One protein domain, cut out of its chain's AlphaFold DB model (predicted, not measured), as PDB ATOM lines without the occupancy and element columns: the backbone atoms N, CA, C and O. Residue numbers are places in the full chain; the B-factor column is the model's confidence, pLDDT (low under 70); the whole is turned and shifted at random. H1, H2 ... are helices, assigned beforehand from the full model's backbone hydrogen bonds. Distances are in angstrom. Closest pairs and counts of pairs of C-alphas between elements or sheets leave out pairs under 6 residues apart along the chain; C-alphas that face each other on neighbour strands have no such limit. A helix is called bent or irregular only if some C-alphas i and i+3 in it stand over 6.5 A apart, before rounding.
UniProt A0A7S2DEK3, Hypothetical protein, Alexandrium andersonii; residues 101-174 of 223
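AT A GLANCE: This is residues 101 to 174 of the 223 residues of the protein "Hypothetical protein" of Alexandrium andersonii (UniProt A0A7S2DEK3). One long helix, H3, makes the long axis, and a short helical hairpin, H1 and H2, packs on one side of it through H1, which crosses H3 at a slant. After H3 the unnamed stretch of residues 161 to 174 folds back alongside the long helix, and its residues 171 to 172 pair in parallel with residues 125 to 126 of the link between H2 and H3. The printed part has 74 residues with three named helices, in the order H1, H2, H3 along the chain, and no named strand; the class is all helix. The whole is compact, with a radius of gyration of the C-alphas of 13.0 A, and its C-alphas span 43 by 21 by 18 A, only just a rod.

HOW THE PARTS SIT: H1, residues 102 to 112, touches H2, residues 115 to 122, with the C-alphas of Ile 110 and Arg 118 the closest at 5.8 A. The two run opposite ways at a shallow tilt of 23 degrees and form a helical hairpin over a tight link of two residues. H1 also touches H3, residues 137 to 160, which meets it with residues 141 to 149 alone. The closest C-alphas are those of Pro 103 and Leu 145, 4.7 A apart. H1 and H3 run the same way at a steep tilt of 50 degrees. H2 and H3 are apart. In H1 and H3 every O i to N i+4 pair is within hydrogen-bond range; in H2 this holds for 2 of 4 such pairs, and 3 of its 5 O i to N i+3 pairs are within range.

IN THESE COORDINATES: H1 runs from Leu 102, with its C-alpha at (16.861, -34.463, 30.542), to Gln 112, a length of 15.5 A. H2 runs from Ile 115, with its C-alpha at (5.682, -43.771, 45.773), to Tyr 122, over 11.7 A. It is irregular: C-alphas 116 and 119 are 7.2 A apart, and its line is a rough one. H3, the longest helix with 24 residues, covers 34.3 A from Phe 137 to Ser 160, whose C-alpha is at (17.863, -40.159, 57.398).

THE WHOLE: The two C-alphas farthest apart, those of Gly 130 and Gly 161, are 43.2 A from each other, while the C-alphas of Pro 101 and Asn 174, the first and last printed residues, are 22.6 A apart. The link from H2 to H3, residues 123 to 136, is long, and residues 161 to 174 form a second stretch with no named element. The printed part has no cut. Its mean pLDDT is 93.7, and no printed residue is under 70.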
ATOM      1  N   PRO A 101      19.045 -30.707  32.882       95.94
ATOM      2  CA  PRO A 101      19.268 -31.824  31.964       95.94
ATOM      3  C   PRO A 101      18.082 -32.787  31.884       95.94
ATOM      4  O   PRO A 101      17.378 -33.007  32.873       95.94
ATOM      5  N   LEU A 102      17.913 -33.460  30.741       96.56
ATOM      6  CA  LEU A 102      16.861 -34.463  30.542       96.56
ATOM      7  C   LEU A 102      16.811 -35.555  31.637       96.56
ATOM      8  O   LEU A 102      15.705 -35.830  32.108       96.56
ATOM      9  N   PRO A 103      17.931 -36.160  32.092       97.62
ATOM     10  CA  PRO A 103      17.899 -37.126  33.195       97.62
ATOM     11  C   PRO A 103      17.265 -36.561  34.476       97.62
ATOM     12  O   PRO A 103      16.427 -37.218  35.092       97.62
ATOM     13  N   GLN A 104      17.588 -35.315  34.834       97.19
ATOM     14  CA  GLN A 104      17.029 -34.654  36.015       97.19
ATOM     15  C   GLN A 104      15.539 -34.349  35.843       97.19
ATOM     16  O   GLN A 104      14.763 -34.501  36.785       97.19
ATOM     17  N   VAL A 105      15.113 -33.957  34.635       97.25
ATOM     18  CA  VAL A 105      13.686 -33.773  34.324       97.25
ATOM     19  C   VAL A 105      12.920 -35.081  34.540       97.25
ATOM     20  O   VAL A 105      11.865 -35.064  35.170       97.25
ATOM     21  N   ILE A 106      13.457 -36.216  34.079       97.88
ATOM     22  CA  ILE A 106      12.825 -37.533  34.257       97.88
ATOM     23  C   ILE A 106      12.743 -37.912  35.739       97.88
ATOM     24  O   ILE A 106      11.670 -38.317  36.190       97.88
ATOM     25  N   ASP A 107      13.830 -37.759  36.502       98.06
ATOM     26  CA  ASP A 107      13.829 -38.028  37.947       98.06
ATOM     27  C   ASP A 107      12.769 -37.177  38.663       98.06
ATOM     28  O   ASP A 107      11.917 -37.716  39.370       98.06
ATOM     29  N   ASN A 108      12.727 -35.871  38.384       97.38
ATOM     30  CA  ASN A 108      11.744 -34.953  38.959       97.38
ATOM     31  C   ASN A 108      10.300 -35.359  38.622       97.38
ATOM     32  O   ASN A 108       9.438 -35.341  39.501       97.38
ATOM     33  N   CYS A 109      10.025 -35.758  37.376       97.88
ATOM     34  CA  CYS A 109       8.703 -36.239  36.974       97.88
ATOM     35  C   CYS A 109       8.309 -37.519  37.721       97.88
ATOM     36  O   CYS A 109       7.193 -37.610  38.230       97.88
ATOM     37  N   ILE A 110       9.215 -38.493  37.840       97.81
ATOM     38  CA  ILE A 110       8.935 -39.745  38.559       97.81
ATOM     39  C   ILE A 110       8.727 -39.476  40.058       97.81
ATOM     40  O   ILE A 110       7.864 -40.092  40.685       97.81
ATOM     41  N   LEU A 111       9.458 -38.527  40.644       96.31
ATOM     42  CA  LEU A 111       9.282 -38.123  42.041       96.31
ATOM     43  C   LEU A 111       7.937 -37.438  42.316       96.31
ATOM     44  O   LEU A 111       7.470 -37.483  43.452       96.31
ATOM     45  N   GLN A 112       7.290 -36.851  41.310       97.62
ATOM     46  CA  GLN A 112       5.927 -36.321  41.440       97.62
ATOM     47  C   GLN A 112       4.860 -37.426  41.423       97.62
ATOM     48  O   GLN A 112       3.747 -37.213  41.902       97.62
ATOM     49  N   CYS A 113       5.183 -38.622  40.923       97.31
ATOM     50  CA  CYS A 113       4.273 -39.762  40.952       97.31
ATOM     51  C   CYS A 113       4.155 -40.372  42.368       97.31
ATOM     52  O   CYS A 113       5.071 -40.221  43.192       97.31
ATOM     53  N   PRO A 114       3.069 -41.112  42.668       97.31
ATOM     54  CA  PRO A 114       2.929 -41.825  43.938       97.31
ATOM     55  C   PRO A 114       4.053 -42.847  44.147       97.31
ATOM     56  O   PRO A 114       4.531 -43.466  43.191       97.31
ATOM     57  N   ILE A 115       4.472 -43.019  45.405       93.25
ATOM     58  CA  ILE A 115       5.682 -43.771  45.773       93.25
ATOM     59  C   ILE A 115       5.677 -45.219  45.260       93.25
ATOM     60  O   ILE A 115       6.705 -45.696  44.779       93.25
ATOM     61  N   ASP A 116       4.508 -45.860  45.257       95.69
ATOM     62  CA  ASP A 116       4.325 -47.265  44.876       95.69
ATOM     63  C   ASP A 116       4.647 -47.539  43.399       95.69
ATOM     64  O   ASP A 116       5.047 -48.646  43.032       95.69
ATOM     65  N   TYR A 117       4.534 -46.523  42.536       95.56
ATOM     66  CA  TYR A 117       4.790 -46.665  41.102       95.56
ATOM     67  C   TYR A 117       6.224 -46.321  40.705       95.56
ATOM     68  O   TYR A 117       6.692 -46.779  39.663       95.56
ATOM     69  N   ARG A 118       6.955 -45.548  41.518       96.06
ATOM     70  CA  ARG A 118       8.241 -44.953  41.108       96.06
ATOM     71  C   ARG A 118       9.260 -45.990  40.656       96.06
ATOM     72  O   ARG A 118       9.853 -45.838  39.595       96.06
ATOM     73  N   ARG A 119       9.424 -47.078  41.416       95.12
ATOM     74  CA  ARG A 119      10.350 -48.172  41.061       95.12
ATOM     75  C   ARG A 119      10.005 -48.802  39.711       95.12
ATOM     76  O   ARG A 119      10.901 -49.048  38.911       95.12
ATOM     77  N   ARG A 120       8.712 -49.009  39.437       95.81
ATOM     78  CA  ARG A 120       8.244 -49.543  38.148       95.81
ATOM     79  C   ARG A 120       8.502 -48.562  37.006       95.81
ATOM     80  O   ARG A 120       8.874 -48.997  35.925       95.81
ATOM     81  N   LEU A 121       8.351 -47.261  37.254       97.50
ATOM     82  CA  LEU A 121       8.620 -46.221  36.259       97.50
ATOM     83  C   LEU A 121      10.111 -46.139  35.897       97.50
ATOM     84  O   LEU A 121      10.434 -46.103  34.713       97.50
ATOM     85  N   TYR A 122      11.024 -46.189  36.875       97.69
ATOM     86  CA  TYR A 122      12.470 -46.228  36.594       97.69
ATOM     87  C   TYR A 122      12.885 -47.480  35.811       97.69
ATOM     88  O   TYR A 122      13.745 -47.399  34.936       97.69
ATOM     89  N   GLY A 123      12.258 -48.624  36.095       96.94
ATOM     90  CA  GLY A 123      12.499 -49.881  35.386       96.94
ATOM     91  C   GLY A 123      11.850 -49.973  34.000       96.94
ATOM     92  O   GLY A 123      11.954 -51.018  33.366       96.94
ATOM     93  N   ASN A 124      11.150 -48.937  33.524       95.88
ATOM     94  CA  ASN A 124      10.429 -48.998  32.252       95.88
ATOM     95  C   ASN A 124      10.355 -47.636  31.536       95.88
ATOM     96  O   ASN A 124       9.284 -47.173  31.137       95.88
ATOM     97  N   VAL A 125      11.499 -46.968  31.365       96.62
ATOM     98  CA  VAL A 125      11.573 -45.683  30.650       96.62
ATOM     99  C   VAL A 125      11.647 -45.933  29.143       96.62
ATOM    100  O   VAL A 125      12.696 -46.300  28.621       96.62
ATOM    101  N   VAL A 126      10.551 -45.730  28.413       93.94
ATOM    102  CA  VAL A 126      10.478 -46.013  26.966       93.94
ATOM    103  C   VAL A 126      10.832 -44.786  26.122       93.94
ATOM    104  O   VAL A 126      10.259 -43.711  26.290       93.94
ATOM    105  N   LEU A 127      11.736 -44.953  25.154       93.94
ATOM    106  CA  LEU A 127      12.067 -43.921  24.172       93.94
ATOM    107  C   LEU A 127      11.114 -43.945  22.972       93.94
ATOM    108  O   LEU A 127      10.963 -44.968  22.300       93.94
ATOM    109  N   ALA A 128      10.553 -42.784  22.639       91.62
ATOM    110  CA  ALA A 128       9.707 -42.592  21.466       91.62
ATOM    111  C   ALA A 128      10.084 -41.313  20.701       91.62
ATOM    112  O   ALA A 128      10.571 -40.337  21.276       91.62
ATOM    113  N   GLY A 129       9.854 -41.315  19.387       90.62
ATOM    114  CA  GLY A 129      10.026 -40.152  18.515       90.62
ATOM    115  C   GLY A 129      11.389 -40.064  17.820       90.62
ATOM    116  O   GLY A 129      12.350 -40.747  18.156       90.62
ATOM    117  N   GLY A 130      11.473 -39.213  16.794       90.88
ATOM    118  CA  GLY A 130      12.673 -39.102  15.954       90.88
ATOM    119  C   GLY A 130      13.897 -38.529  16.674       90.88
ATOM    120  O   GLY A 130      15.011 -38.972  16.423       90.88
ATOM    121  N   SER A 131      13.705 -37.583  17.598       92.56
ATOM    122  CA  SER A 131      14.813 -36.936  18.319       92.56
ATOM    123  C   SER A 131      15.484 -37.833  19.359       92.56
ATOM    124  O   SER A 131      16.550 -37.486  19.843       92.56
ATOM    125  N   THR A 132      14.890 -38.975  19.707       92.75
ATOM    126  CA  THR A 132      15.505 -39.961  20.611       92.75
ATOM    127  C   THR A 132      16.290 -41.031  19.841       92.75
ATOM    128  O   THR A 132      16.930 -41.886  20.448       92.75
ATOM    129  N   ALA A 133      16.273 -40.990  18.499       90.94
ATOM    130  CA  ALA A 133      16.916 -41.975  17.627       90.94
ATOM    131  C   ALA A 133      18.406 -41.690  17.343       90.94
ATOM    132  O   ALA A 133      19.011 -42.376  16.509       90.94
ATOM    133  N   PHE A 134      19.003 -40.694  18.011       92.38
ATOM    134  CA  PHE A 134      20.449 -40.476  17.960       92.38
ATOM    135  C   PHE A 134      21.193 -41.720  18.452       92.38
ATOM    136  O   PHE A 134      20.761 -42.416  19.372       92.38
ATOM    137  N   MET A 135      22.333 -42.010  17.827       91.75
ATOM    138  CA  MET A 135      23.202 -43.094  18.278       91.75
ATOM    139  C   MET A 135      23.665 -42.814  19.715       91.75
ATOM    140  O   MET A 135      23.991 -41.673  20.026       91.75
ATOM    141  N   HIS A 136      23.677 -43.844  20.563       93.25
ATOM    142  CA  HIS A 136      24.065 -43.787  21.983       93.25
ATOM    143  C   HIS A 136      23.131 -43.014  22.929       93.25
ATOM    144  O   HIS A 136      23.431 -42.886  24.115       93.25
ATOM    145  N   PHE A 137      21.983 -42.523  22.447       94.25
ATOM    146  CA  PHE A 137      21.045 -41.760  23.279       94.25
ATOM    147  C   PHE A 137      20.515 -42.574  24.464       94.25
ATOM    148  O   PHE A 137      20.457 -42.080  25.586       94.25
ATOM    149  N   LYS A 138      20.155 -43.838  24.218       94.38
ATOM    150  CA  LYS A 138      19.640 -44.759  25.237       94.38
ATOM    151  C   LYS A 138      20.673 -45.009  26.333       94.38
ATOM    152  O   LYS A 138      20.352 -44.914  27.513       94.38
ATOM    153  N   GLU A 139      21.893 -45.342  25.934       94.81
ATOM    154  CA  GLU A 139      22.995 -45.684  26.827       94.81
ATOM    155  C   GLU A 139      23.379 -44.486  27.698       94.81
ATOM    156  O   GLU A 139      23.501 -44.631  28.914       94.81
ATOM    157  N   ARG A 140      23.491 -43.296  27.090       95.94
ATOM    158  CA  ARG A 140      23.746 -42.041  27.806       95.94
ATOM    159  C   ARG A 140      22.633 -41.733  28.801       95.94
ATOM    160  O   ARG A 140      22.922 -41.491  29.966       95.94
ATOM    161  N   LEU A 141      21.372 -41.790  28.365       96.88
ATOM    162  CA  LEU A 141      20.235 -41.491  29.232       96.88
ATOM    163  C   LEU A 141      20.151 -42.451  30.417       96.88
ATOM    164  O   LEU A 141      19.924 -42.005  31.533       96.88
ATOM    165  N   GLN A 142      20.344 -43.753  30.188       97.44
ATOM    166  CA  GLN A 142      20.290 -44.743  31.261       97.44
ATOM    167  C   GLN A 142      21.399 -44.524  32.286       97.44
ATOM    168  O   GLN A 142      21.124 -44.556  33.481       97.44
ATOM    169  N   ARG A 143      22.635 -44.287  31.826       97.19
ATOM    170  CA  ARG A 143      23.784 -44.023  32.700       97.19
ATOM    171  C   ARG A 143      23.557 -42.775  33.546       97.19
ATOM    172  O   ARG A 143      23.665 -42.846  34.765       97.19
ATOM    173  N   ASP A 144      23.229 -41.658  32.904       97.44
ATOM    174  CA  ASP A 144      23.099 -40.374  33.590       97.44
ATOM    175  C   ASP A 144      21.878 -40.371  34.529       97.44
ATOM    176  O   ASP A 144      21.948 -39.845  35.635       97.44
ATOM    177  N   LEU A 145      20.768 -41.017  34.145       98.12
ATOM    178  CA  LEU A 145      19.599 -41.161  35.019       98.12
ATOM    179  C   LEU A 145      19.888 -42.072  36.219       98.12
ATOM    180  O   LEU A 145      19.476 -41.748  37.330       98.12
ATOM    181  N   GLN A 146      20.609 -43.182  36.023       97.88
ATOM    182  CA  GLN A 146      21.047 -44.039  37.129       97.88
ATOM    183  C   GLN A 146      21.925 -43.253  38.109       97.88
ATOM    184  O   GLN A 146      21.691 -43.318  39.311       97.88
ATOM    185  N   GLN A 147      22.866 -42.452  37.600       97.25
ATOM    186  CA  GLN A 147      23.722 -41.606  38.427       97.25
ATOM    187  C   GLN A 147      22.911 -40.602  39.262       97.25
ATOM    188  O   GLN A 147      23.106 -40.532  40.472       97.25
ATOM    189  N   VAL A 148      21.954 -39.887  38.656       97.50
ATOM    190  CA  VAL A 148      21.063 -38.954  39.378       97.50
ATOM    191  C   VAL A 148      20.296 -39.669  40.497       97.50
ATOM    192  O   VAL A 148      20.203 -39.171  41.622       97.50
ATOM    193  N   VAL A 149      19.763 -40.861  40.211       96.62
ATOM    194  CA  VAL A 149      19.035 -41.668  41.198       96.62
ATOM    195  C   VAL A 149      19.957 -42.109  42.335       96.62
ATOM    196  O   VAL A 149      19.590 -41.958  43.501       96.62
ATOM    197  N   ASP A 150      21.148 -42.615  42.023       96.00
ATOM    198  CA  ASP A 150      22.110 -43.107  43.010       96.00
ATOM    199  C   ASP A 150      22.622 -41.979  43.913       96.00
ATOM    200  O   ASP A 150      22.644 -42.127  45.137       96.00
ATOM    201  N   GLU A 151      22.951 -40.819  43.339       95.31
ATOM    202  CA  GLU A 151      23.341 -39.618  44.083       95.31
ATOM    203  C   GLU A 151      22.225 -39.175  45.036       95.31
ATOM    204  O   GLU A 151      22.469 -38.914  46.220       95.31
ATOM    205  N   ARG A 152      20.972 -39.164  44.568       94.25
ATOM    206  CA  ARG A 152      19.809 -38.841  45.401       94.25
ATOM    207  C   ARG A 152      19.625 -39.844  46.542       94.25
ATOM    208  O   ARG A 152      19.328 -39.442  47.670       94.25
ATOM    209  N   LEU A 153      19.789 -41.142  46.283       92.94
ATOM    210  CA  LEU A 153      19.698 -42.184  47.313       92.94
ATOM    211  C   LEU A 153      20.838 -42.073  48.337       92.94
ATOM    212  O   LEU A 153      20.590 -42.224  49.536       92.94
ATOM    213  N   ALA A 154      22.054 -41.737  47.904       92.50
ATOM    214  CA  ALA A 154      23.191 -41.484  48.787       92.50
ATOM    215  C   ALA A 154      22.956 -40.263  49.695       92.50
ATOM    216  O   ALA A 154      23.209 -40.316  50.905       92.50
ATOM    217  N   GLN A 155      22.394 -39.180  49.149       91.50
ATOM    218  CA  GLN A 155      21.996 -38.007  49.932       91.50
ATOM    219  C   GLN A 155      20.893 -38.345  50.943       91.50
ATOM    220  O   GLN A 155      20.964 -37.922  52.098       91.50
ATOM    221  N   ALA A 156      19.895 -39.139  50.544       89.56
ATOM    222  CA  ALA A 156      18.835 -39.591  51.442       89.56
ATOM    223  C   ALA A 156      19.397 -40.434  52.595       89.56
ATOM    224  O   ALA A 156      19.061 -40.174  53.749       89.56
ATOM    225  N   LYS A 157      20.315 -41.365  52.299       90.56
ATOM    226  CA  LYS A 157      21.001 -42.189  53.303       90.56
ATOM    227  C   LYS A 157      21.759 -41.349  54.325       90.56
ATOM    228  O   LYS A 157      21.682 -41.615  55.519       90.56
ATOM    229  N   THR A 158      22.437 -40.306  53.860       90.62
ATOM    230  CA  THR A 158      23.176 -39.380  54.729       90.62
ATOM    231  C   THR A 158      22.240 -38.576  55.639       90.62
ATOM    232  O   THR A 158      22.583 -38.311  56.785       90.62
ATOM    233  N   ARG A 159      21.043 -38.207  55.159       89.56
ATOM    234  CA  ARG A 159      20.077 -37.388  55.917       89.56
ATOM    235  C   ARG A 159      19.244 -38.177  56.924       89.56
ATOM    236  O   ARG A 159      18.964 -37.658  57.997       89.56
ATOM    237  N   SER A 160      18.798 -39.381  56.572       86.94
ATOM    238  CA  SER A 160      17.863 -40.159  57.398       86.94
ATOM    239  C   SER A 160      18.509 -41.335  58.130       86.94
ATOM    240  O   SER A 160      17.851 -41.959  58.958       86.94
ATOM    241  N   GLY A 161      19.755 -41.692  57.803       82.19
ATOM    242  CA  GLY A 161      20.418 -42.900  58.306       82.19
ATOM    243  C   GLY A 161      19.827 -44.210  57.764       82.19
ATOM    244  O   GLY A 161      20.412 -45.275  57.962       82.19
ATOM    245  N   ALA A 162      18.700 -44.158  57.048       81.00
ATOM    246  CA  ALA A 162      18.106 -45.315  56.399       81.00
ATOM    247  C   ALA A 162      18.919 -45.683  55.153       81.00
ATOM    248  O   ALA A 162      19.321 -44.810  54.392       81.00
ATOM    249  N   SER A 163      19.145 -46.975  54.917       81.31
ATOM    250  CA  SER A 163      19.793 -47.449  53.691       81.31
ATOM    251  C   SER A 163      18.710 -47.830  52.676       81.31
ATOM    252  O   SER A 163      18.205 -48.951  52.751       81.31
ATOM    253  N   PRO A 164      18.300 -46.928  51.762       83.31
ATOM    254  CA  PRO A 164      17.305 -47.269  50.756       83.31
ATOM    255  C   PRO A 164      17.849 -48.352  49.823       83.31
ATOM    256  O   PRO A 164      19.040 -48.371  49.503       83.31
ATOM    257  N   GLU A 165      16.973 -49.255  49.384       89.12
ATOM    258  CA  GLU A 165      17.352 -50.266  48.397       89.12
ATOM    259  C   GLU A 165      17.739 -49.599  47.066       89.12
ATOM    260  O   GLU A 165      17.090 -48.620  46.670       89.12
ATOM    261  N   PRO A 166      18.746 -50.139  46.352       91.56
ATOM    262  CA  PRO A 166      19.108 -49.666  45.023       91.56
ATOM    263  C   PRO A 166      17.916 -49.713  44.066       91.56
ATOM    264  O   PRO A 166      17.150 -50.679  44.042       91.56
ATOM    265  N   ILE A 167      17.769 -48.670  43.251       94.88
ATOM    266  CA  ILE A 167      16.748 -48.602  42.207       94.88
ATOM    267  C   ILE A 167      17.448 -48.824  40.872       94.88
ATOM    268  O   ILE A 167      18.279 -48.014  40.473       94.88
ATOM    269  N   ALA A 168      17.104 -49.908  40.180       95.44
ATOM    270  CA  ALA A 168      17.617 -50.169  38.842       95.44
ATOM    271  C   ALA A 168      16.841 -49.349  37.802       95.44
ATOM    272  O   ALA A 168      15.620 -49.474  37.682       95.44
ATOM    273  N   VAL A 169      17.558 -48.530  37.039       97.44
ATOM    274  CA  VAL A 169      17.019 -47.776  35.910       97.44
ATOM    275  C   VAL A 169      17.167 -48.598  34.637       97.44
ATOM    276  O   VAL A 169      18.259 -49.040  34.276       97.44
ATOM    277  N   GLN A 170      16.065 -48.758  33.911       97.31
ATOM    278  CA  GLN A 170      16.056 -49.412  32.613       97.31
ATOM    279  C   GLN A 170      15.410 -48.494  31.581       97.31
ATOM    280  O   GLN A 170      14.203 -48.247  31.589       97.31
ATOM    281  N   VAL A 171      16.238 -48.020  30.651       96.06
ATOM    282  CA  VAL A 171      15.760 -47.296  29.476       96.06
ATOM    283  C   VAL A 171      15.544 -48.313  28.367       96.06
ATOM    284  O   VAL A 171      16.434 -49.092  28.026       96.06
ATOM    285  N   LEU A 172      14.353 -48.320  27.786       91.38
ATOM    286  CA  LEU A 172      13.977 -49.168  26.670       91.38
ATOM    287  C   LEU A 172      14.024 -48.354  25.380       91.38
ATOM    288  O   LEU A 172      13.407 -47.302  25.244       91.38
ATOM    289  N   GLY A 173      14.766 -48.874  24.410       80.44
ATOM    290  CA  GLY A 173      14.840 -48.331  23.062       80.44
ATOM    291  C   GLY A 173      14.733 -49.471  22.064       80.44
ATOM    292  O   GLY A 173      15.211 -50.580  22.327       80.44
ATOM    293  N   ASN A 174      14.100 -49.215  20.922       70.69
ATOM    294  CA  ASN A 174      13.998 -50.222  19.875       70.69
ATOM    295  C   ASN A 174      15.366 -50.384  19.192       70.69
ATOM    296  O   ASN A 174      15.972 -49.399  18.770       70.69
TER     297      ASN A 174